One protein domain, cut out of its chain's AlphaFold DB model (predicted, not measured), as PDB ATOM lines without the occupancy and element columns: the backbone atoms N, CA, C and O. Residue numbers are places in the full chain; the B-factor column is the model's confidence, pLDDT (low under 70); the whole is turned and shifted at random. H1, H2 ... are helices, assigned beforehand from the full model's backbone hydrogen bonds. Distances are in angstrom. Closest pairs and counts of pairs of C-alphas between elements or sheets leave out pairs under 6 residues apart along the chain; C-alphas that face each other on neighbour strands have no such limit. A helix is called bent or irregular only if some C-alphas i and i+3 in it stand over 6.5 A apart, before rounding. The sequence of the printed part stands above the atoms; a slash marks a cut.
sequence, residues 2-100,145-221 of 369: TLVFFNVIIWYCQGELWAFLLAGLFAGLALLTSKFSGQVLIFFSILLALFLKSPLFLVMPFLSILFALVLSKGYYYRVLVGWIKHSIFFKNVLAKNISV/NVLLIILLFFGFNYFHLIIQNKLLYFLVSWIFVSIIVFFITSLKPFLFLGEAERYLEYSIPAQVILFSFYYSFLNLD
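This is residues 2 to 100 and 145 to 221 of the 369 residues of an uncharacterized protein of Peptococcaceae bacterium SCADC1_2_3 (UniProt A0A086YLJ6). A long helix, H8, runs through the middle of an all-helix body; the chain folds back and forth through H1 to H4 on one side of it, where H1 and H3 pack on it, and H6 and H11 lie on the other side. The longest helix, H5, stands as a kinked wall at one end of the body, reaching from a corner with H4 to H9, while H10 folds back along H8. The printed part has 176 residues with eleven named helices, H1 to H11 in order along the chain, and no named strand. The helix packing is part aligned, part crossed, with 5 of 10 touching pairs at a shallow tilt. The whole is compact, with a radius of gyration of the C-alphas of 17.5 A, and spans 51 by 43 by 27 A.

H1, residues 2 to 14, and H2, residues 17 to 33, form a helical hairpin at a shallow tilt of 16 degrees, and their closest C-alphas, Val 4 and Ala 23, are 4.3 A apart. H3, residues 35 to 51, forms a hairpin with H2 at a shallow tilt of 33 degrees, only just short of steep; residues 27 to 31 of H2 touch it, closest at the C-alphas of Leu 31 and Gly 38, 5.6 A. H4, residues 55 to 71, forms a hairpin with H3 at 24 degrees, and touches H2 at a steep tilt of 56 degrees, the same way, where the C-alphas of Gly 28 and Ser 64 come within 4.0 A. H5, residues 75 to 97, touches H4 only at the corner, with the C-alphas of Leu 69 and Tyr 76 closest at 5.4 A. The hub is H8, residues 166 to 186, which touches six helices. It touches H3 at a steep tilt of 56 degrees, opposite ways, closest at the C-alphas of Leu 47 and Val 177, 6.0 A. Residues 9 to 13 of H1 touch H8, closest at the C-alphas of Cys 13 and Lys 166, 6.3 A. H7, residues 159 to 164, touches H8 only at the corner, with the C-alphas of Ile 162 and Tyr 169 closest at 5.1 A. H9, residues 188 to 193, only just touches H8, with 3 pairs of C-alphas within 8 A, and only at the corner; it touches H5 as well, closest at the C-alphas of Lys 91 and Phe 192, 5.4 A. H10, residues 196 to 201, touches H8 at a shallow tilt of 21 degrees, opposite ways, with the C-alphas of Phe 182 and Ala 196 closest at 4.8 A. H11, residues 204 to 218, touches H8 at a steep tilt of 47 degrees, closest at the C-alphas of Leu 171 and Ala 206, 5.3 A. H6, residues 146 to 157, touches H11, closest at the C-alphas of Leu 148 and Gln 207, 6.7 A. H5 and H8 are apart, as are H2 and H8. In H1, H2, H3, H6, H7, H8 and H11 every O i to N i+4 pair is within hydrogen-bond range; the counts are 9 of 13 in H4, 15 of 19 in H5, 1 of 2 in H10 and 0 of 2 in H9, where 2 of 3 O i to N i+3 pairs are.

H1 begins at C-alpha 2 (268.250, 162.424, 166.614). From first to last C-alpha, H2 and H3 each measure 24.8 A, H4 25.6 A, H5 31.8 A, H8 29.9 A and H11 20.5 A. H4 has a kink of 27 degrees near residue 62 and is only just irregular, with C-alphas 58 and 61 6.6 A apart. H5 has a kink of 48 degrees near residue 91 and is only just irregular, with C-alphas 92 and 95 6.9 A apart. H9 is irregular, with C-alphas 189 and 192 7.4 A apart. H8 begins at C-alpha 166 (267.777, 177.886, 156.522), and H11 ends at C-alpha 218 (287.812, 177.649, 157.451).

The two C-alphas farthest apart, those of Val 93 and Asn 219, are 52.9 A apart. Residues 101 to 144 are not printed, and C-alphas 100 and 145 are 21.9 A apart across this cut, in the link from H5 to H6. The links that are printed whole are tight. The mean pLDDT of the printed part is 94.6, and one residue, Ser 99, is under 70.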
ATOM      1  N   THR A   2     267.485 161.969 167.801       93.62
ATOM      2  CA  THR A   2     268.250 162.424 166.614       93.62
ATOM      3  C   THR A   2     267.462 162.294 165.306       93.62
ATOM      4  O   THR A   2     267.312 163.273 164.584       93.62
ATOM      5  N   LEU A   3     266.846 161.128 165.065       96.88
ATOM      6  CA  LEU A   3     265.976 160.912 163.900       96.88
ATOM      7  C   LEU A   3     264.766 161.856 163.859       96.88
ATOM      8  O   LEU A   3     264.343 162.236 162.773       96.88
ATOM      9  N   VAL A   4     264.230 162.263 165.015       97.12
ATOM     10  CA  VAL A   4     263.133 163.244 165.083       97.12
ATOM     11  C   VAL A   4     263.612 164.556 164.486       97.12
ATOM     12  O   VAL A   4     263.032 165.040 163.525       97.12
ATOM     13  N   PHE A   5     264.714 165.100 165.002       96.44
ATOM     14  CA  PHE A   5     265.215 166.392 164.551       96.44
ATOM     15  C   PHE A   5     265.736 166.368 163.112       96.44
ATOM     16  O   PHE A   5     265.524 167.341 162.403       96.44
ATOM     17  N   PHE A   6     266.330 165.271 162.633       97.19
ATOM     18  CA  PHE A   6     266.713 165.150 161.219       97.19
ATOM     19  C   PHE A   6     265.503 165.194 160.282       97.19
ATOM     20  O   PHE A   6     265.515 165.931 159.302       97.19
ATOM     21  N   ASN A   7     264.424 164.483 160.612       98.06
ATOM     22  CA  ASN A   7     263.190 164.545 159.829       98.06
ATOM     23  C   ASN A   7     262.517 165.928 159.917       98.06
ATOM     24  O   ASN A   7     262.009 166.440 158.922       98.06
ATOM     25  N   VAL A   8     262.574 166.583 161.081       97.38
ATOM     26  CA  VAL A   8     262.101 167.968 161.238       97.38
ATOM     27  C   VAL A   8     262.934 168.953 160.412       97.38
ATOM     28  O   VAL A   8     262.361 169.874 159.839       97.38
ATOM     29  N   ILE A   9     264.253 168.760 160.306       97.38
ATOM     30  CA  ILE A   9     265.127 169.563 159.436       97.38
ATOM     31  C   ILE A   9     264.718 169.406 157.973       97.38
ATOM     32  O   ILE A   9     264.579 170.411 157.280       97.38
ATOM     33  N   ILE A  10     264.506 168.169 157.508       97.88
ATOM     34  CA  ILE A  10     264.076 167.892 156.128       97.88
ATOM     35  C   ILE A  10     262.767 168.628 155.840       97.88
ATOM     36  O   ILE A  10     262.694 169.399 154.885       97.88
ATOM     37  N   TRP A  11     261.771 168.477 156.715       98.25
ATOM     38  CA  TRP A  11     260.504 169.191 156.588       98.25
ATOM     39  C   TRP A  11     260.680 170.719 156.599       98.25
ATOM     40  O   TRP A  11     260.126 171.403 155.746       98.25
ATOM     41  N   TYR A  12     261.468 171.275 157.523       97.81
ATOM     42  CA  TYR A  12     261.657 172.725 157.630       97.81
ATOM     43  C   TYR A  12     262.360 173.321 156.399       97.81
ATOM     44  O   TYR A  12     262.016 174.413 155.942       97.81
ATOM     45  N   CYS A  13     263.347 172.608 155.852       97.31
ATOM     46  CA  CYS A  13     264.121 173.068 154.704       97.31
ATOM     47  C   CYS A  13     263.391 172.859 153.371       97.31
ATOM     48  O   CYS A  13     263.474 173.732 152.509       97.31
ATOM     49  N   GLN A  14     262.701 171.727 153.200       97.38
ATOM     50  CA  GLN A  14     262.131 171.297 151.915       97.38
ATOM     51  C   GLN A  14     260.599 171.405 151.848       97.38
ATOM     52  O   GLN A  14     260.037 171.389 150.762       97.38
ATOM     53  N   GLY A  15     259.906 171.543 152.981       96.81
ATOM     54  CA  GLY A  15     258.438 171.571 153.048       96.81
ATOM     55  C   GLY A  15     257.776 170.187 153.025       96.81
ATOM     56  O   GLY A  15     256.551 170.090 153.006       96.81
ATOM     57  N   GLU A  16     258.568 169.117 153.063       97.75
ATOM     58  CA  GLU A  16     258.110 167.736 152.908       97.75
ATOM     59  C   GLU A  16     257.293 167.240 154.112       97.75
ATOM     60  O   GLU A  16     257.831 166.924 155.179       97.75
ATOM     61  N   LEU A  17     255.968 167.150 153.954       97.50
ATOM     62  CA  LEU A  17     255.052 166.786 155.044       97.50
ATOM     63  C   LEU A  17     255.286 165.363 155.574       97.50
ATOM     64  O   LEU A  17     255.135 165.121 156.774       97.50
ATOM     65  N   TRP A  18     255.684 164.421 154.712       97.94
ATOM     66  CA  TRP A  18     255.980 163.048 155.131       97.94
ATOM     67  C   TRP A  18     257.105 163.008 156.172       97.94
ATOM     68  O   TRP A  18     257.026 162.231 157.124       97.94
ATOM     69  N   ALA A  19     258.103 163.891 156.058       98.38
ATOM     70  CA  ALA A  19     259.199 163.972 157.013       98.38
ATOM     71  C   ALA A  19     258.690 164.470 158.375       98.38
ATOM     72  O   ALA A  19     259.037 163.910 159.412       98.38
ATOM     73  N   PHE A  20     257.772 165.440 158.404       98.25
ATOM     74  CA  PHE A  20     257.136 165.881 159.651       98.25
ATOM     75  C   PHE A  20     256.342 164.756 160.337       98.25
ATOM     76  O   PHE A  20     256.426 164.584 161.556       98.25
ATOM     77  N   LEU A  21     255.614 163.946 159.563       98.44
ATOM     78  CA  LEU A  21     254.880 162.789 160.087       98.44
ATOM     79  C   LEU A  21     255.825 161.707 160.629       98.44
ATOM     80  O   LEU A  21     255.596 161.195 161.728       98.44
ATOM     81  N   LEU A  22     256.917 161.403 159.919       98.50
ATOM     82  CA  LEU A  22     257.950 160.480 160.399       98.50
ATOM     83  C   LEU A  22     258.647 160.995 161.659       98.50
ATOM     84  O   LEU A  22     258.918 160.213 162.571       98.50
ATOM     85  N   ALA A  23     258.899 162.303 161.762       98.50
ATOM     86  CA  ALA A  23     259.402 162.903 162.991       98.50
ATOM     87  C   ALA A  23     258.443 162.660 164.163       98.50
ATOM     88  O   ALA A  23     258.891 162.248 165.234       98.50
ATOM     89  N   GLY A  24     257.136 162.839 163.947       98.44
ATOM     90  CA  GLY A  24     256.098 162.518 164.927       98.44
ATOM     91  C   GLY A  24     256.112 161.049 165.345       98.44
ATOM     92  O   GLY A  24     256.060 160.753 166.540       98.44
ATOM     93  N   LEU A  25     256.251 160.131 164.386       98.56
ATOM     94  CA  LEU A  25     256.342 158.691 164.643       98.56
ATOM     95  C   LEU A  25     257.567 158.348 165.503       98.56
ATOM     96  O   LEU A  25     257.438 157.698 166.544       98.56
ATOM     97  N   PHE A  26     258.753 158.827 165.118       98.62
ATOM     98  CA  PHE A  26     259.981 158.611 165.887       98.62
ATOM     99  C   PHE A  26     259.943 159.295 167.256       98.62
ATOM    100  O   PHE A  26     260.525 158.782 168.214       98.62
ATOM    101  N   ALA A  27     259.253 160.429 167.379       98.38
ATOM    102  CA  ALA A  27     259.023 161.084 168.658       98.38
ATOM    103  C   ALA A  27     258.097 160.235 169.538       98.38
ATOM    104  O   ALA A  27     258.386 160.060 170.718       98.38
ATOM    105  N   GLY A  28     257.054 159.623 168.969       98.25
ATOM    106  CA  GLY A  28     256.193 158.671 169.674       98.25
ATOM    107  C   GLY A  28     256.960 157.446 170.183       98.25
ATOM    108  O   GLY A  28     256.831 157.076 171.348       98.25
ATOM    109  N   LEU A  29     257.852 156.872 169.370       98.19
ATOM    110  CA  LEU A  29     258.762 155.805 169.814       98.19
ATOM    111  C   LEU A  29     259.718 156.277 170.925       98.19
ATOM    112  O   LEU A  29     259.990 155.548 171.881       98.19
ATOM    113  N   ALA A  30     260.210 157.517 170.844       97.56
ATOM    114  CA  ALA A  30     261.048 158.105 171.887       97.56
ATOM    115  C   ALA A  30     260.284 158.303 173.211       97.56
ATOM    116  O   ALA A  30     260.866 158.125 174.281       97.56
ATOM    117  N   LEU A  31     258.991 158.635 173.148       97.38
ATOM    118  CA  LEU A  31     258.113 158.751 174.313       97.38
ATOM    119  C   LEU A  31     257.864 157.400 174.995       97.38
ATOM    120  O   LEU A  31     257.813 157.341 176.224       97.38
ATOM    121  N   LEU A  32     257.733 156.326 174.212       96.50
ATOM    122  CA  LEU A  32     257.562 154.964 174.730       96.50
ATOM    123  C   LEU A  32     258.821 154.426 175.426       96.50
ATOM    124  O   LEU A  32     258.711 153.562 176.289       96.50
ATOM    125  N   THR A  33     260.003 154.931 175.069       94.81
ATOM    126  CA  THR A  33     261.290 154.431 175.578       94.81
ATOM    127  C   THR A  33     261.854 155.262 176.725       94.81
ATOM    128  O   THR A  33     262.536 154.722 177.592       94.81
ATOM    129  N   SER A  34     261.600 156.574 176.763       93.44
ATOM    130  CA  SER A  34     262.221 157.454 177.753       93.44
ATOM    131  C   SER A  34     261.341 158.638 178.137       93.44
ATOM    132  O   SER A  34     260.985 159.483 177.315       93.44
ATOM    133  N   LYS A  35     261.103 158.770 179.448       92.12
ATOM    134  CA  LYS A  35     260.483 159.948 180.073       92.12
ATOM    135  C   LYS A  35     261.215 161.248 179.720       92.12
ATOM    136  O   LYS A  35     260.577 162.273 179.487       92.12
ATOM    137  N   PHE A  36     262.548 161.212 179.685       93.88
ATOM    138  CA  PHE A  36     263.357 162.407 179.439       93.88
ATOM    139  C   PHE A  36     263.152 162.943 178.016       93.88
ATOM    140  O   PHE A  36     263.052 164.151 177.816       93.88
ATOM    141  N   SER A  37     262.979 162.050 177.034       95.25
ATOM    142  CA  SER A  37     262.680 162.437 175.651       95.25
ATOM    143  C   SER A  37     261.399 163.271 175.549       95.25
ATOM    144  O   SER A  37     261.348 164.199 174.749       95.25
ATOM    145  N   GLY A  38     260.387 162.993 176.379       95.38
ATOM    146  CA  GLY A  38     259.162 163.791 176.413       95.38
ATOM    147  C   GLY A  38     259.368 165.204 176.958       95.38
ATOM    148  O   GLY A  38     258.795 166.150 176.425       95.38
ATOM    149  N   GLN A  39     260.223 165.369 177.973       95.50
ATOM    150  CA  GLN A  39     260.592 166.694 178.487       95.50
ATOM    151  C   GLN A  39     261.312 167.508 177.408       95.50
ATOM    152  O   GLN A  39     260.927 168.644 177.135       95.50
ATOM    153  N   VAL A  40     262.313 166.901 176.760       96.94
ATOM    154  CA  VAL A  40     263.057 167.510 175.648       96.94
ATOM    155  C   VAL A  40     262.106 167.914 174.534       96.94
ATOM    156  O   VAL A  40     262.162 169.052 174.088       96.94
ATOM    157  N   LEU A  41     261.205 167.021 174.120       97.44
ATOM    158  CA  LEU A  41     260.268 167.288 173.037       97.44
ATOM    159  C   LEU A  41     259.395 168.513 173.325       97.44
ATOM    160  O   LEU A  41     259.297 169.388 172.474       97.44
ATOM    161  N   ILE A  42     258.816 168.620 174.525       97.12
ATOM    162  CA  ILE A  42     257.962 169.758 174.898       97.12
ATOM    163  C   ILE A  42     258.761 171.066 174.893       97.12
ATOM    164  O   ILE A  42     258.365 172.023 174.227       97.12
ATOM    165  N   PHE A  43     259.890 171.115 175.607       97.81
ATOM    166  CA  PHE A  43     260.687 172.342 175.690       97.81
ATOM    167  C   PHE A  43     261.251 172.751 174.329       97.81
ATOM    168  O   PHE A  43     261.205 173.930 173.972       97.81
ATOM    169  N   PHE A  44     261.754 171.787 173.554       98.19
ATOM    170  CA  PHE A  44     262.360 172.070 172.261       98.19
ATOM    171  C   PHE A  44     261.302 172.497 171.254       98.19
ATOM    172  O   PHE A  44     261.534 173.461 170.539       98.19
ATOM    173  N   SER A  45     260.126 171.865 171.233       98.19
ATOM    174  CA  SER A  45     259.018 172.288 170.374       98.19
ATOM    175  C   SER A  45     258.582 173.726 170.636       98.19
ATOM    176  O   SER A  45     258.402 174.476 169.682       98.19
ATOM    177  N   ILE A  46     258.448 174.133 171.904       98.44
ATOM    178  CA  ILE A  46     258.044 175.502 172.262       98.44
ATOM    179  C   ILE A  46     259.089 176.520 171.798       98.44
ATOM    180  O   ILE A  46     258.754 177.503 171.139       98.44
ATOM    181  N   LEU A  47     260.364 176.288 172.120       98.50
ATOM    182  CA  LEU A  47     261.420 177.249 171.803       98.50
ATOM    183  C   LEU A  47     261.789 177.252 170.311       98.50
ATOM    184  O   LEU A  47     262.068 178.315 169.761       98.50
ATOM    185  N   LEU A  48     261.738 176.103 169.625       98.25
ATOM    186  CA  LEU A  48     261.910 176.042 168.170       98.25
ATOM    187  C   LEU A  48     260.756 176.729 167.440       98.25
ATOM    188  O   LEU A  48     261.015 177.430 166.467       98.25
ATOM    189  N   ALA A  49     259.511 176.596 167.919       98.44
ATOM    190  CA  ALA A  49     258.383 177.335 167.353       98.44
ATOM    191  C   ALA A  49     258.623 178.850 167.401       98.44
ATOM    192  O   ALA A  49     258.335 179.553 166.433       98.44
ATOM    193  N   LEU A  50     259.192 179.333 168.512       98.31
ATOM    194  CA  LEU A  50     259.539 180.738 168.704       98.31
ATOM    195  C   LEU A  50     260.690 181.179 167.788       98.31
ATOM    196  O   LEU A  50     260.535 182.149 167.049       98.31
ATOM    197  N   PHE A  51     261.830 180.478 167.808       97.69
ATOM    198  CA  PHE A  51     263.007 180.878 167.025       97.69
ATOM    199  C   PHE A  51     262.788 180.759 165.522       97.69
ATOM    200  O   PHE A  51     263.118 181.674 164.776       97.69
ATOM    201  N   LEU A  52     262.176 179.665 165.077       97.69
ATOM    202  CA  LEU A  52     261.929 179.407 163.661       97.69
ATOM    203  C   LEU A  52     260.621 180.038 163.167       97.69
ATOM    204  O   LEU A  52     260.260 179.852 162.006       97.69
ATOM    205  N   LYS A  53     259.909 180.769 164.039       97.56
ATOM    206  CA  LYS A  53     258.633 181.451 163.759       97.56
ATOM    207  C   LYS A  53     257.613 180.545 163.067       97.56
ATOM    208  O   LYS A  53     256.904 180.966 162.156       97.56
ATOM    209  N   SER A  54     257.550 179.288 163.493       97.50
ATOM    210  CA  SER A  54     256.683 178.280 162.891       97.50
ATOM    211  C   SER A  54     255.851 177.589 163.971       97.50
ATOM    212  O   SER A  54     256.385 176.820 164.772       97.50
ATOM    213  N   PRO A  55     254.528 177.822 164.019       97.50
ATOM    214  CA  PRO A  55     253.677 177.226 165.046       97.50
ATOM    215  C   PRO A  55     253.556 175.703 164.900       97.50
ATOM    216  O   PRO A  55     253.196 175.026 165.859       97.50
ATOM    217  N   LEU A  56     253.901 175.135 163.738       97.25
ATOM    218  CA  LEU A  56     253.818 173.692 163.492       97.25
ATOM    219  C   LEU A  56     254.727 172.874 164.422       97.25
ATOM    220  O   LEU A  56     254.382 171.746 164.764       97.25
ATOM    221  N   PHE A  57     255.814 173.444 164.948       97.94
ATOM    222  CA  PHE A  57     256.623 172.770 165.973       97.94
ATOM    223  C   PHE A  57     255.830 172.461 167.256       97.94
ATOM    224  O   PHE A  57     256.128 171.463 167.918       97.94
ATOM    225  N   LEU A  58     254.794 173.249 167.582       98.19
ATOM    226  CA  LEU A  58     253.906 173.016 168.729       98.19
ATOM    227  C   LEU A  58     252.972 171.819 168.528       98.19
ATOM    228  O   LEU A  58     252.463 171.283 169.507       98.19
ATOM    229  N   VAL A  59     252.761 171.374 167.286       98.19
ATOM    230  CA  VAL A  59     251.957 170.180 166.972       98.19
ATOM    231  C   VAL A  59     252.731 168.898 167.293       98.19
ATOM    232  O   VAL A  59     252.131 167.877 167.625       98.19
ATOM    233  N   MET A  60     254.068 168.943 167.258       98.00
ATOM    234  CA  MET A  60     254.924 167.761 167.398       98.00
ATOM    235  C   MET A  60     254.698 166.964 168.701       98.00
ATOM    236  O   MET A  60     254.584 165.739 168.616       98.00
ATOM    237  N   PRO A  61     254.566 167.579 169.897       98.19
ATOM    238  CA  PRO A  61     254.259 166.833 171.116       98.19
ATOM    239  C   PRO A  61     252.918 166.093 171.025       98.19
ATOM    240  O   PRO A  61     252.847 164.920 171.383       98.19
ATOM    241  N   PHE A  62     251.876 166.716 170.472       98.25
ATOM    242  CA  PHE A  62     250.567 166.073 170.310       98.25
ATOM    243  C   PHE A  62     250.623 164.908 169.325       98.25
ATOM    244  O   PHE A  62     250.128 163.822 169.623       98.25
ATOM    245  N   LEU A  63     251.292 165.108 168.188       98.31
ATOM    246  CA  LEU A  63     251.481 164.070 167.183       98.31
ATOM    247  C   LEU A  63     252.261 162.876 167.751       98.31
ATOM    248  O   LEU A  63     251.886 161.725 167.539       98.31
ATOM    249  N   SER A  64     253.304 163.138 168.541       98.38
ATOM    250  CA  SER A  64     254.084 162.088 169.197       98.38
ATOM    251  C   SER A  64     253.274 161.294 170.228       98.38
ATOM    252  O   SER A  64     253.393 160.072 170.281       98.38
ATOM    253  N   ILE A  65     252.407 161.956 171.008       98.44
ATOM    254  CA  ILE A  65     251.512 161.293 171.964       98.44
ATOM    255  C   ILE A  65     250.504 160.425 171.212       98.44
ATOM    256  O   ILE A  65     250.282 159.282 171.609       98.44
ATOM    257  N   LEU A  66     249.932 160.929 170.114       98.50
ATOM    258  CA  LEU A  66     249.018 160.163 169.269       98.50
ATOM    259  C   LEU A  66     249.694 158.890 168.739       98.50
ATOM    260  O   LEU A  66     249.161 157.799 168.930       98.50
ATOM    261  N   PHE A  67     250.890 158.999 168.155       98.62
ATOM    262  CA  PHE A  67     251.632 157.825 167.691       98.62
ATOM    263  C   PHE A  67     251.996 156.874 168.833       98.62
ATOM    264  O   PHE A  67     251.824 155.666 168.689       98.62
ATOM    265  N   ALA A  68     252.440 157.383 169.985       98.50
ATOM    266  CA  ALA A  68     252.729 156.549 171.150       98.50
ATOM    267  C   ALA A  68     251.481 155.791 171.636       98.50
ATOM    268  O   ALA A  68     251.568 154.609 171.975       98.50
ATOM    269  N   LEU A  69     250.305 156.427 171.634       98.62
ATOM    270  CA  LEU A  69     249.032 155.785 171.968       98.62
ATOM    271  C   LEU A  69     248.660 154.703 170.954       98.62
ATOM    272  O   LEU A  69     248.335 153.594 171.369       98.62
ATOM    273  N   VAL A  70     248.753 154.985 169.653       98.44
ATOM    274  CA  VAL A  70     248.437 154.011 168.595       98.44
ATOM    275  C   VAL A  70     249.375 152.803 168.664       98.44
ATOM    276  O   VAL A  70     248.910 151.669 168.773       98.44
ATOM    277  N   LEU A  71     250.692 153.034 168.688       98.31
ATOM    278  CA  LEU A  71     251.710 151.974 168.713       98.31
ATOM    279  C   LEU A  71     251.624 151.094 169.968       98.31
ATOM    280  O   LEU A  71     251.887 149.898 169.904       98.31
ATOM    281  N   SER A  72     251.231 151.673 171.106       97.94
ATOM    282  CA  SER A  72     251.084 150.950 172.375       97.94
ATOM    283  C   SER A  72     249.662 150.452 172.655       97.94
ATOM    284  O   SER A  72     249.392 149.985 173.764       97.94
ATOM    285  N   LYS A  73     248.737 150.576 171.692       98.06
ATOM    286  CA  LYS A  73     247.314 150.219 171.849       98.06
ATOM    287  C   LYS A  73     246.673 150.865 173.093       98.06
ATOM    288  O   LYS A  73     245.953 150.224 173.851       98.06
ATOM    289  N   GLY A  74     246.992 152.135 173.345       97.44
ATOM    290  CA  GLY A  74     246.481 152.933 174.463       97.44
ATOM    291  C   GLY A  74     247.237 152.775 175.787       97.44
ATOM    292  O   GLY A  74     247.009 153.563 176.707       97.44
ATOM    293  N   TYR A  75     248.178 151.828 175.910       96.31
ATOM    294  CA  TYR A  75     248.952 151.633 177.146       96.31
ATOM    295  C   TYR A  75     249.696 152.904 177.583       96.31
ATOM    296  O   TYR A  75     249.755 153.204 178.779       96.31
ATOM    297  N   TYR A  76     250.196 153.692 176.624       97.00
ATOM    298  CA  TYR A  76     250.940 154.920 176.900       97.00
ATOM    299  C   TYR A  76     250.163 155.947 177.736       97.00
ATOM    300  O   TYR A  76     250.776 156.699 178.490       97.00
ATOM    301  N   TYR A  77     248.825 155.943 177.709       96.50
ATOM    302  CA  TYR A  77     248.026 156.808 178.581       96.50
ATOM    303  C   TYR A  77     248.344 156.575 180.068       96.50
ATOM    304  O   TYR A  77     248.572 157.522 180.822       96.50
ATOM    305  N   ARG A  78     248.448 155.305 180.488       93.38
ATOM    306  CA  ARG A  78     248.810 154.942 181.869       93.38
ATOM    307  C   ARG A  78     250.225 155.399 182.215       93.38
ATOM    308  O   ARG A  78     250.451 155.911 183.311       93.38
ATOM    309  N   VAL A  79     251.153 155.264 181.265       92.38
ATOM    310  CA  VAL A  79     252.543 155.726 181.406       92.38
ATOM    311  C   VAL A  79     252.595 157.242 181.588       92.38
ATOM    312  O   VAL A  79     253.264 157.720 182.502       92.38
ATOM    313  N   LEU A  80     251.851 158.001 180.780       93.25
ATOM    314  CA  LEU A  80     251.793 159.460 180.854       93.25
ATOM    315  C   LEU A  80     251.233 159.939 182.201       93.25
ATOM    316  O   LEU A  80     251.835 160.793 182.852       93.25
ATOM    317  N   VAL A  81     250.127 159.347 182.666       92.38
ATOM    318  CA  VAL A  81     249.556 159.647 183.992       92.38
ATOM    319  C   VAL A  81     250.562 159.332 185.103       92.38
ATOM    320  O   VAL A  81     250.743 160.135 186.022       92.38
ATOM    321  N   GLY A  82     251.247 158.189 185.012       89.38
ATOM    322  CA  GLY A  82     252.291 157.804 185.959       89.38
ATOM    323  C   GLY A  82     253.462 158.782 185.973       89.38
ATOM    324  O   GLY A  82     253.907 159.201 187.042       89.38
ATOM    325  N   TRP A  83     253.905 159.226 184.797       89.75
ATOM    326  CA  TRP A  83     254.958 160.224 184.657       89.75
ATOM    327  C   TRP A  83     254.561 161.562 185.297       89.75
ATOM    328  O   TRP A  83     255.345 162.121 186.075       89.75
ATOM    329  N   ILE A  84     253.355 162.070 185.038       90.69
ATOM    330  CA  ILE A  84     252.879 163.328 185.634       90.69
ATOM    331  C   ILE A  84     252.853 163.214 187.163       90.69
ATOM    332  O   ILE A  84     253.470 164.032 187.850       90.69
ATOM    333  N   LYS A  85     252.227 162.158 187.700       89.38
ATOM    334  CA  LYS A  85     252.156 161.904 189.150       89.38
ATOM    335  C   LYS A  85     253.544 161.791 189.779       89.38
ATOM    336  O   LYS A  85     253.808 162.451 190.782       89.38
ATOM    337  N   HIS A  86     254.455 161.042 189.157       87.75
ATOM    338  CA  HIS A  86     255.845 160.953 189.600       87.75
ATOM    339  C   HIS A  86     256.517 162.328 189.606       87.75
ATOM    340  O   HIS A  86     257.262 162.643 190.527       87.75
ATOM    341  N   SER A  87     256.326 163.153 188.577       88.31
ATOM    342  CA  SER A  87     257.008 164.454 188.483       88.31
ATOM    343  C   SER A  87     256.518 165.426 189.559       88.31
ATOM    344  O   SER A  87     257.329 166.108 190.181       88.31
ATOM    345  N   ILE A  88     255.210 165.424 189.839       89.69
ATOM    346  CA  ILE A  88     254.607 166.187 190.941       89.69
ATOM    347  C   ILE A  88     255.140 165.691 192.289       89.69
ATOM    348  O   ILE A  88     255.580 166.492 193.113       89.69
ATOM    349  N   PHE A  89     255.140 164.372 192.505       88.00
ATOM    350  CA  PHE A  89     255.651 163.771 193.732       88.00
ATOM    351  C   PHE A  89     257.127 164.116 193.951       88.00
ATOM    352  O   PHE A  89     257.506 164.598 195.018       88.00
ATOM    353  N   PHE A  90     257.952 163.950 192.917       87.62
ATOM    354  CA  PHE A  90     259.379 164.232 192.983       87.62
ATOM    355  C   PHE A  90     259.638 165.701 193.323       87.62
ATOM    356  O   PHE A  90     260.433 165.983 194.212       87.62
ATOM    357  N   LYS A  91     258.927 166.642 192.690       89.25
ATOM    358  CA  LYS A  91     259.033 168.075 193.004       89.25
ATOM    359  C   LYS A  91     258.668 168.383 194.461       89.25
ATOM    360  O   LYS A  91     259.352 169.165 195.117       89.25
ATOM    361  N   ASN A  92     257.578 167.797 194.952       87.50
ATOM    362  CA  ASN A  92     257.000 168.162 196.245       87.50
ATOM    363  C   ASN A  92     257.660 167.459 197.439       87.50
ATOM    364  O   ASN A  92     257.620 168.005 198.543       87.50
ATOM    365  N   VAL A  93     258.231 166.273 197.220       85.19
ATOM    366  CA  VAL A  93     258.757 165.388 198.271       85.19
ATOM    367  C   VAL A  93     260.257 165.161 198.091       85.19
ATOM    368  O   VAL A  93     261.050 165.564 198.935       85.19
ATOM    369  N   LEU A  94     260.671 164.568 196.967       83.56
ATOM    370  CA  LEU A  94     262.040 164.065 196.801       83.56
ATOM    371  C   LEU A  94     263.081 165.160 196.557       83.56
ATOM    372  O   LEU A  94     264.153 165.126 197.151       83.56
ATOM    373  N   ALA A  95     262.773 166.159 195.731       82.62
ATOM    374  CA  ALA A  95     263.726 167.192 195.325       82.62
ATOM    375  C   ALA A  95     264.291 167.998 196.509       82.62
ATOM    376  O   ALA A  95     265.385 168.547 196.412       82.62
ATOM    377  N   LYS A  96     263.561 168.050 197.631       77.69
ATOM    378  CA  LYS A  96     263.993 168.714 198.868       77.69
ATOM    379  C   LYS A  96     264.920 167.847 199.727       77.69
ATOM    380  O   LYS A  96     265.733 168.396 200.462       77.69
ATOM    381  N   ASN A  97     264.811 166.525 199.606       72.19
ATOM    382  CA  ASN A  97     265.461 165.554 200.490       72.19
ATOM    383  C   ASN A  97     266.619 164.803 199.810       72.19
ATOM    384  O   ASN A  97     267.364 164.095 200.477       72.19
ATOM    385  N   ILE A  98     266.797 164.941 198.491       76.81
ATOM    386  CA  ILE A  98     267.921 164.330 197.770       76.81
ATOM    387  C   ILE A  98     269.149 165.239 197.868       76.81
ATOM    388  O   ILE A  98     269.216 166.303 197.246       76.81
ATOM    389  N   SER A  99     270.160 164.781 198.610       68.88
ATOM    390  CA  SER A  99     271.402 165.529 198.849       68.88
ATOM    391  C   SER A  99     272.174 165.896 197.571       68.88
ATOM    392  O   SER A  99     272.824 166.939 197.521       68.88
ATOM    393  N   VAL A 100     272.080 165.075 196.520       70.94
ATOM    394  CA  VAL A 100     272.720 165.336 195.219       70.94
ATOM    395  C   VAL A 100     272.140 166.593 194.566       70.94
ATOM    396  O   VAL A 100     272.880 167.420 194.042       70.94
ATOM    397  N   ASN A 145     281.582 170.157 176.989       93.81
ATOM    398  CA  ASN A 145     281.070 170.642 175.706       93.81
ATOM    399  C   ASN A 145     281.959 171.755 175.132       93.81
ATOM    400  O   ASN A 145     281.469 172.812 174.742       93.81
ATOM    401  N   VAL A 146     283.274 171.527 175.048       93.88
ATOM    402  CA  VAL A 146     284.210 172.497 174.443       93.88
ATOM    403  C   VAL A 146     283.841 172.834 172.992       93.88
ATOM    404  O   VAL A 146     283.954 173.986 172.572       93.88
ATOM    405  N   LEU A 147     283.305 171.855 172.249       94.62
ATOM    406  CA  LEU A 147     282.807 172.049 170.889       94.62
ATOM    407  C   LEU A 147     281.727 173.137 170.834       94.62
ATOM    408  O   LEU A 147     281.744 173.978 169.940       94.62
ATOM    409  N   LEU A 148     280.833 173.170 171.823       95.69
ATOM    410  CA  LEU A 148     279.789 174.182 171.913       95.69
ATOM    411  C   LEU A 148     280.373 175.592 172.041       95.69
ATOM    412  O   LEU A 148     279.892 176.508 171.382       95.69
ATOM    413  N   ILE A 149     281.420 175.772 172.850       94.06
ATOM    414  CA  ILE A 149     282.075 177.077 173.041       94.06
ATOM    415  C   ILE A 149     282.676 177.571 171.722       94.06
ATOM    416  O   ILE A 149     282.480 178.723 171.338       94.06
ATOM    417  N   ILE A 150     283.362 176.682 171.002       94.25
ATOM    418  CA  ILE A 150     283.942 176.984 169.689       94.25
ATOM    419  C   ILE A 150     282.847 177.361 168.686       94.25
ATOM    420  O   ILE A 150     282.981 178.338 167.951       94.25
ATOM    421  N   LEU A 151     281.733 176.628 168.680       96.06
ATOM    422  CA  LEU A 151     280.601 176.918 167.804       96.06
ATOM    423  C   LEU A 151     279.913 178.241 168.136       96.06
ATOM    424  O   LEU A 151     279.478 178.926 167.217       96.06
ATOM    425  N   LEU A 152     279.835 178.636 169.410       94.94
ATOM    426  CA  LEU A 152     279.335 179.959 169.791       94.94
ATOM    427  C   LEU A 152     280.252 181.070 169.263       94.94
ATOM    428  O   LEU A 152     279.761 182.069 168.739       94.94
ATOM    429  N   PHE A 153     281.572 180.874 169.333       94.19
ATOM    430  CA  PHE A 153     282.543 181.809 168.763       94.19
ATOM    431  C   PHE A 153     282.399 181.927 167.238       94.19
ATOM    432  O   PHE A 153     282.310 183.036 166.710       94.19
ATOM    433  N   PHE A 154     282.316 180.810 166.509       93.69
ATOM    434  CA  PHE A 154     282.099 180.856 165.059       93.69
ATOM    435  C   PHE A 154     280.724 181.407 164.690       93.69
ATOM    436  O   PHE A 154     280.623 182.225 163.779       93.69
ATOM    437  N   GLY A 155     279.676 181.039 165.422       92.88
ATOM    438  CA  GLY A 155     278.330 181.542 165.179       92.88
ATOM    439  C   GLY A 155     278.227 183.059 165.324       92.88
ATOM    440  O   GLY A 155     277.505 183.692 164.559       92.88
ATOM    441  N   PHE A 156     278.996 183.654 166.241       93.81
ATOM    442  CA  PHE A 156     279.095 185.107 166.370       93.81
ATOM    443  C   PHE A 156     279.801 185.750 165.165       93.81
ATOM    444  O   PHE A 156     279.272 186.682 164.566       93.81
ATOM    445  N   ASN A 157     280.962 185.222 164.761       93.88
ATOM    446  CA  ASN A 157     281.745 185.781 163.650       93.88
ATOM    447  C   ASN A 157     281.076 185.590 162.274       93.88
ATOM    448  O   ASN A 157     281.214 186.432 161.389       93.88
ATOM    449  N   TYR A 158     280.312 184.510 162.094       94.44
ATOM    450  CA  TYR A 158     279.669 184.137 160.829       94.44
ATOM    451  C   TYR A 158     278.139 184.235 160.886       94.44
ATOM    452  O   TYR A 158     277.427 183.519 160.178       94.44
ATOM    453  N   PHE A 159     277.616 185.139 161.715       94.81
ATOM    454  CA  PHE A 159     276.179 185.289 161.943       94.81
ATOM    455  C   PHE A 159     275.379 185.578 160.660       94.81
ATOM    456  O   PHE A 159     274.272 185.068 160.482       94.81
ATOM    457  N   HIS A 160     275.957 186.339 159.727       95.00
ATOM    458  CA  HIS A 160     275.321 186.654 158.445       95.00
ATOM    459  C   HIS A 160     275.042 185.398 157.597       95.00
ATOM    460  O   HIS A 160     273.946 185.267 157.052       95.00
ATOM    461  N   LEU A 161     275.981 184.441 157.551       93.88
ATOM    462  CA  LEU A 161     275.801 183.163 156.845       93.88
ATOM    463  C   LEU A 161     274.693 182.325 157.486       93.88
ATOM    464  O   LEU A 161     273.908 181.690 156.783       93.88
ATOM    465  N   ILE A 162     274.608 182.347 158.822       95.62
ATOM    466  CA  ILE A 162     273.587 181.608 159.570       95.62
ATOM    467  C   ILE A 162     272.189 182.102 159.197       95.62
ATOM    468  O   ILE A 162     271.321 181.281 158.925       95.62
ATOM    469  N   ILE A 163     271.958 183.419 159.168       95.38
ATOM    470  CA  ILE A 163     270.625 183.969 158.868       95.38
ATOM    471  C   ILE A 163     270.196 183.662 157.428       95.38
ATOM    472  O   ILE A 163     269.019 183.407 157.179       95.38
ATOM    473  N   GLN A 164     271.132 183.686 156.478       95.81
ATOM    474  CA  GLN A 164     270.821 183.484 155.061       95.81
ATOM    475  C   GLN A 164     270.544 182.016 154.710       95.81
ATOM    476  O   GLN A 164     269.797 181.736 153.771       95.81
ATOM    477  N   ASN A 165     271.107 181.066 155.459       96.38
ATOM    478  CA  ASN A 165     270.955 179.640 155.192       96.38
ATOM    479  C   ASN A 165     269.984 178.982 156.188       96.38
ATOM    480  O   ASN A 165     270.298 178.812 157.364       96.38
ATOM    481  N   LYS A 166     268.822 178.525 155.697       96.69
ATOM    482  CA  LYS A 166     267.777 177.886 156.522       96.69
ATOM    483  C   LYS A 166     268.282 176.702 157.353       96.69
ATOM    484  O   LYS A 166     267.859 176.554 158.498       96.69
ATOM    485  N   LEU A 167     269.169 175.872 156.797       97.19
ATOM    486  CA  LEU A 167     269.728 174.718 157.503       97.19
ATOM    487  C   LEU A 167     270.621 175.176 158.659       97.19
ATOM    488  O   LEU A 167     270.444 174.712 159.782       97.19
ATOM    489  N   LEU A 168     271.541 176.114 158.407       97.00
ATOM    490  CA  LEU A 168     272.410 176.658 159.458       97.00
ATOM    491  C   LEU A 168     271.590 177.355 160.545       97.00
ATOM    492  O   LEU A 168     271.822 177.115 161.729       97.00
ATOM    493  N   TYR A 169     270.586 178.143 160.153       97.50
ATOM    494  CA  TYR A 169     269.665 178.787 161.085       97.50
ATOM    495  C   TYR A 169     268.943 177.772 161.977       97.50
ATOM    496  O   TYR A 169     268.847 177.973 163.190       97.50
ATOM    497  N   PHE A 170     268.483 176.654 161.405       97.94
ATOM    498  CA  PHE A 170     267.872 175.574 162.172       97.94
ATOM    499  C   PHE A 170     268.859 174.948 163.158       97.94
ATOM    500  O   PHE A 170     268.534 174.810 164.336       97.94
ATOM    501  N   LEU A 171     270.054 174.558 162.700       97.94
ATOM    502  CA  LEU A 171     271.062 173.895 163.536       97.94
ATOM    503  C   LEU A 171     271.466 174.779 164.719       97.94
ATOM    504  O   LEU A 171     271.494 174.316 165.859       97.94
ATOM    505  N   VAL A 172     271.700 176.067 164.464       97.69
ATOM    506  CA  VAL A 172     272.008 177.056 165.502       97.69
ATOM    507  C   VAL A 172     270.824 177.224 166.448       97.69
ATOM    508  O   VAL A 172     271.017 177.179 167.660       97.69
ATOM    509  N   SER A 173     269.595 177.328 165.934       97.62
ATOM    510  CA  SER A 173     268.393 177.402 166.773       97.62
ATOM    511  C   SER A 173     268.261 176.174 167.676       97.62
ATOM    512  O   SER A 173     268.034 176.320 168.872       97.62
ATOM    513  N   TRP A 174     268.478 174.965 167.153       97.88
ATOM    514  CA  TRP A 174     268.450 173.721 167.929       97.88
ATOM    515  C   TRP A 174     269.504 173.724 169.048       97.88
ATOM    516  O   TRP A 174     269.197 173.391 170.198       97.88
ATOM    517  N   ILE A 175     270.724 174.180 168.759       97.94
ATOM    518  CA  ILE A 175     271.773 174.352 169.771       97.94
ATOM    519  C   ILE A 175     271.341 175.378 170.830       97.94
ATOM    520  O   ILE A 175     271.364 175.069 172.022       97.94
ATOM    521  N   PHE A 176     270.876 176.562 170.428       97.81
ATOM    522  CA  PHE A 176     270.436 177.612 171.352       97.81
ATOM    523  C   PHE A 176     269.277 177.170 172.246       97.81
ATOM    524  O   PHE A 176     269.285 177.445 173.446       97.81
ATOM    525  N   VAL A 177     268.315 176.427 171.699       98.25
ATOM    526  CA  VAL A 177     267.244 175.799 172.478       98.25
ATOM    527  C   VAL A 177     267.823 174.906 173.570       98.25
ATOM    528  O   VAL A 177     267.442 175.047 174.730       98.25
ATOM    529  N   SER A 178     268.781 174.034 173.240       97.69
ATOM    530  CA  SER A 178     269.401 173.159 174.242       97.69
ATOM    531  C   SER A 178     270.119 173.939 175.349       97.69
ATOM    532  O   SER A 178     270.001 173.572 176.517       97.69
ATOM    533  N   ILE A 179     270.778 175.054 175.007       97.56
ATOM    534  CA  ILE A 179     271.441 175.952 175.962       97.56
ATOM    535  C   ILE A 179     270.418 176.598 176.900       97.56
ATOM    536  O   ILE A 179     270.594 176.583 178.117       97.56
ATOM    537  N   ILE A 180     269.328 177.147 176.358       97.88
ATOM    538  CA  ILE A 180     268.285 177.799 177.161       97.88
ATOM    539  C   ILE A 180     267.661 176.797 178.130       97.88
ATOM    540  O   ILE A 180     267.535 177.086 179.321       97.88
ATOM    541  N   VAL A 181     267.323 175.599 177.652       97.56
ATOM    542  CA  VAL A 181     266.744 174.556 178.506       97.56
ATOM    543  C   VAL A 181     267.750 174.085 179.555       97.56
ATOM    544  O   VAL A 181     267.368 173.903 180.711       97.56
ATOM    545  N   PHE A 182     269.032 173.963 179.209       97.06
ATOM    546  CA  PHE A 182     270.103 173.675 180.163       97.06
ATOM    547  C   PHE A 182     270.168 174.722 181.289       97.06
ATOM    548  O   PHE A 182     270.228 174.358 182.465       97.06
ATOM    549  N   PHE A 183     270.106 176.016 180.964       96.44
ATOM    550  CA  PHE A 183     270.120 177.071 181.980       96.44
ATOM    551  C   PHE A 183     268.865 177.037 182.852       96.44
ATOM    552  O   PHE A 183     268.989 177.076 184.074       96.44
ATOM    553  N   ILE A 184     267.676 176.882 182.259       95.75
ATOM    554  CA  ILE A 184     266.411 176.763 183.006       95.75
ATOM    555  C   ILE A 184     266.473 175.579 183.977       95.75
ATOM    556  O   ILE A 184     266.148 175.721 185.154       95.75
ATOM    557  N   THR A 185     266.925 174.417 183.506       94.62
ATOM    558  CA  THR A 185     266.971 173.175 184.297       94.62
ATOM    559  C   THR A 185     268.144 173.112 185.277       94.62
ATOM    560  O   THR A 185     268.111 172.317 186.212       94.62
ATOM    561  N   SER A 186     269.132 174.001 185.146       93.62
ATOM    562  CA  SER A 186     270.193 174.208 186.144       93.62
ATOM    563  C   SER A 186     269.727 175.009 187.369       93.62
ATOM    564  O   SER A 186     270.422 175.035 188.391       93.62
ATOM    565  N   LEU A 187     268.560 175.664 187.301       91.81
ATOM    566  CA  LEU A 187     267.997 176.424 188.417       91.81
ATOM    567  C   LEU A 187     267.327 175.498 189.441       91.81
ATOM    568  O   LEU A 187     266.590 174.576 189.093       91.81
ATOM    569  N   LYS A 188     267.491 175.818 190.733       87.44
ATOM    570  CA  LYS A 188     266.949 175.036 191.863       87.44
ATOM    571  C   LYS A 188     265.465 174.649 191.731       87.44
ATOM    572  O   LYS A 188     265.155 173.486 191.985       87.44
ATOM    573  N   PRO A 189     264.541 175.542 191.310       89.31
ATOM    574  CA  PRO A 189     263.127 175.189 191.176       89.31
ATOM    575  C   PRO A 189     262.845 174.112 190.124       89.31
ATOM    576  O   PRO A 189     261.785 173.497 190.175       89.31
ATOM    577  N   PHE A 190     263.772 173.894 189.188       91.69
ATOM    578  CA  PHE A 190     263.621 173.018 188.027       91.69
ATOM    579  C   PHE A 190     264.523 171.780 188.072       91.69
ATOM    580  O   PHE A 190     264.404 170.932 187.194       91.69
ATOM    581  N   LEU A 191     265.338 171.599 189.118       87.31
ATOM    582  CA  LEU A 191     266.192 170.412 189.289       87.31
ATOM    583  C   LEU A 191     265.404 169.089 189.310       87.31
ATOM    584  O   LEU A 191     265.940 168.032 188.994       87.31
ATOM    585  N   PHE A 192     264.105 169.132 189.635       88.50
ATOM    586  CA  PHE A 192     263.221 167.961 189.558       88.50
ATOM    587  C   PHE A 192     262.982 167.460 188.123       88.50
ATOM    588  O   PHE A 192     262.489 166.346 187.938       88.50
ATOM    589  N   LEU A 193     263.287 168.277 187.110       90.62
ATOM    590  CA  LEU A 193     263.178 167.904 185.701       90.62
ATOM    591  C   LEU A 193     264.334 167.011 185.240       90.62
ATOM    592  O   LEU A 193     264.278 166.515 184.118       90.62
ATOM    593  N   GLY A 194     265.319 166.758 186.102       88.50
ATOM    594  CA  GLY A 194     266.452 165.889 185.835       88.50
ATOM    595  C   GLY A 194     267.744 166.667 185.625       88.50
ATOM    596  O   GLY A 194     267.894 167.814 186.038       88.50
ATOM    597  N   GLU A 195     268.691 165.996 184.992       90.12
ATOM    598  CA  GLU A 195     270.041 166.485 184.760       90.12
ATOM    599  C   GLU A 195     270.081 167.467 183.583       90.12
ATOM    600  O   GLU A 195     269.739 167.113 182.453       90.12
ATOM    601  N   ALA A 196     270.485 168.712 183.852       93.62
ATOM    602  CA  ALA A 196     270.538 169.785 182.861       93.62
ATOM    603  C   ALA A 196     271.440 169.435 181.664       93.62
ATOM    604  O   ALA A 196     271.098 169.700 180.512       93.62
ATOM    605  N   GLU A 197     272.575 168.794 181.933       93.88
ATOM    606  CA  GLU A 197     273.572 168.365 180.955       93.88
ATOM    607  C   GLU A 197     272.984 167.478 179.851       93.88
ATOM    608  O   GLU A 197     273.357 167.616 178.687       93.88
ATOM    609  N   ARG A 198     271.983 166.653 180.178       94.94
ATOM    610  CA  ARG A 198     271.338 165.769 179.208       94.94
ATOM    611  C   ARG A 198     270.624 166.543 178.109       94.94
ATOM    612  O   ARG A 198     270.567 166.060 176.989       94.94
ATOM    613  N   TYR A 199     270.101 167.744 178.376       96.25
ATOM    614  CA  TYR A 199     269.458 168.561 177.336       96.25
ATOM    615  C   TYR A 199     270.456 169.016 176.263       96.25
ATOM    616  O   TYR A 199     270.085 169.086 175.091       96.25
ATOM    617  N   LEU A 200     271.716 169.263 176.637       96.00
ATOM    618  CA  LEU A 200     272.791 169.587 175.694       96.00
ATOM    619  C   LEU A 200     273.184 168.379 174.843       96.00
ATOM    620  O   LEU A 200     273.473 168.535 173.661       96.00
ATOM    621  N   GLU A 201     273.128 167.167 175.402       95.19
ATOM    622  CA  GLU A 201     273.428 165.941 174.650       95.19
ATOM    623  C   GLU A 201     272.497 165.773 173.438       95.19
ATOM    624  O   GLU A 201     272.920 165.309 172.378       95.19
ATOM    625  N   TYR A 202     271.244 166.238 173.540       95.75
ATOM    626  CA  TYR A 202     270.299 166.217 172.421       95.75
ATOM    627  C   TYR A 202     270.639 167.193 171.292       95.75
ATOM    628  O   TYR A 202     270.041 167.062 170.228       95.75
ATOM    629  N   SER A 203     271.565 168.142 171.473       96.94
ATOM    630  CA  SER A 203     272.045 169.014 170.392       96.94
ATOM    631  C   SER A 203     273.414 168.614 169.841       96.94
ATOM    632  O   SER A 203     273.843 169.217 168.861       96.94
ATOM    633  N   ILE A 204     274.073 167.572 170.371       96.38
ATOM    634  CA  ILE A 204     275.365 167.084 169.849       96.38
ATOM    635  C   ILE A 204     275.320 166.825 168.332       96.38
ATOM    636  O   ILE A 204     276.224 167.292 167.643       96.38
ATOM    637  N   PRO A 205     274.285 166.174 167.752       97.25
ATOM    638  CA  PRO A 205     274.224 165.994 166.301       97.25
ATOM    639  C   PRO A 205     274.236 167.321 165.533       97.25
ATOM    640  O   PRO A 205     274.911 167.436 164.514       97.25
ATOM    641  N   ALA A 206     273.536 168.340 166.041       97.62
ATOM    642  CA  ALA A 206     273.541 169.669 165.438       97.62
ATOM    643  C   ALA A 206     274.913 170.337 165.548       97.62
ATOM    644  O   ALA A 206     275.378 170.938 164.582       97.62
ATOM    645  N   GLN A 207     275.568 170.192 166.705       97.50
ATOM    646  CA  GLN A 207     276.914 170.707 166.940       97.50
ATOM    647  C   GLN A 207     277.917 170.092 165.962       97.50
ATOM    648  O   GLN A 207     278.679 170.819 165.333       97.50
ATOM    649  N   VAL A 208     277.884 168.770 165.780       96.19
ATOM    650  CA  VAL A 208     278.793 168.065 164.866       96.19
ATOM    651  C   VAL A 208     278.565 168.499 163.419       96.19
ATOM    652  O   VAL A 208     279.526 168.868 162.753       96.19
ATOM    653  N   ILE A 209     277.314 168.537 162.941       96.19
ATOM    654  CA  ILE A 209     277.006 168.960 161.561       96.19
ATOM    655  C   ILE A 209     277.449 170.410 161.323       96.19
ATOM    656  O   ILE A 209     278.072 170.712 160.305       96.19
ATOM    657  N   LEU A 210     277.157 171.307 162.267       96.12
ATOM    658  CA  LEU A 210     277.547 172.711 162.168       96.12
ATOM    659  C   LEU A 210     279.074 172.878 162.208       96.12
ATOM    660  O   LEU A 210     279.627 173.683 161.461       96.12
ATOM    661  N   PHE A 211     279.768 172.092 163.032       95.94
ATOM    662  CA  PHE A 211     281.226 172.082 163.070       95.94
ATOM    663  C   PHE A 211     281.822 171.583 161.756       95.94
ATOM    664  O   PHE A 211     282.734 172.219 161.245       95.94
ATOM    665  N   SER A 212     281.289 170.507 161.170       94.06
ATOM    666  CA  SER A 212     281.733 170.008 159.862       94.06
ATOM    667  C   SER A 212     281.588 171.063 158.761       94.06
ATOM    668  O   SER A 212     282.469 171.183 157.912       94.06
ATOM    669  N   PHE A 213     280.522 171.870 158.804       93.06
ATOM    670  CA  PHE A 213     280.342 172.992 157.881       93.06
ATOM    671  C   PHE A 213     281.456 174.041 158.034       93.06
ATOM    672  O   PHE A 213     282.099 174.407 157.050       93.06
ATOM    673  N   TYR A 214     281.739 174.488 159.262       92.69
ATOM    674  CA  TYR A 214     282.814 175.456 159.511       92.69
ATOM    675  C   TYR A 214     284.208 174.889 159.248       92.69
ATOM    676  O   TYR A 214     285.064 175.605 158.740       92.69
ATOM    677  N   TYR A 215     284.430 173.613 159.557       91.81
ATOM    678  CA  TYR A 215     285.683 172.913 159.296       91.81
ATOM    679  C   TYR A 215     286.037 172.963 157.809       91.81
ATOM    680  O   TYR A 215     287.144 173.372 157.466       91.81
ATOM    681  N   SER A 216     285.070 172.650 156.938       87.50
ATOM    682  CA  SER A 216     285.257 172.717 155.485       87.50
ATOM    683  C   SER A 216     285.444 174.145 154.966       87.50
ATOM    684  O   SER A 216     286.093 174.327 153.942       87.50
ATOM    685  N   PHE A 217     284.848 175.143 155.620       88.12
ATOM    686  CA  PHE A 217     284.904 176.536 155.170       88.12
ATOM    687  C   PHE A 217     286.182 177.263 155.617       88.12
ATOM    688  O   PHE A 217     286.669 178.140 154.909       88.12
ATOM    689  N   LEU A 218     286.725 176.914 156.788       88.69
ATOM    690  CA  LEU A 218     287.812 177.649 157.451       88.69
ATOM    691  C   LEU A 218     289.138 176.878 157.533       88.69
ATOM    692  O   LEU A 218     290.074 177.387 158.144       88.69
ATOM    693  N   ASN A 219     289.231 175.676 156.950       87.94
ATOM    694  CA  ASN A 219     290.424 174.815 156.979       87.94
ATOM    695  C   ASN A 219     290.974 174.608 158.406       87.94
ATOM    696  O   ASN A 219     292.122 174.921 158.722       87.94
ATOM    697  N   LEU A 220     290.125 174.102 159.304       90.44
ATOM    698  CA  LEU A 220     290.393 174.031 160.749       90.44
ATOM    699  C   LEU A 220     291.179 172.774 161.186       90.44
ATOM    700  O   LEU A 220     290.934 172.250 162.276       90.44
ATOM    701  N   ASP A 221     292.126 172.289 160.381       91.69
ATOM    702  CA  ASP A 221     292.861 171.030 160.627       91.69
ATOM    703  C   ASP A 221     293.572 171.003 161.986       91.69
ATOM    704  O   ASP A 221     293.452 170.049 162.766       91.69
TER     705      ASP A 221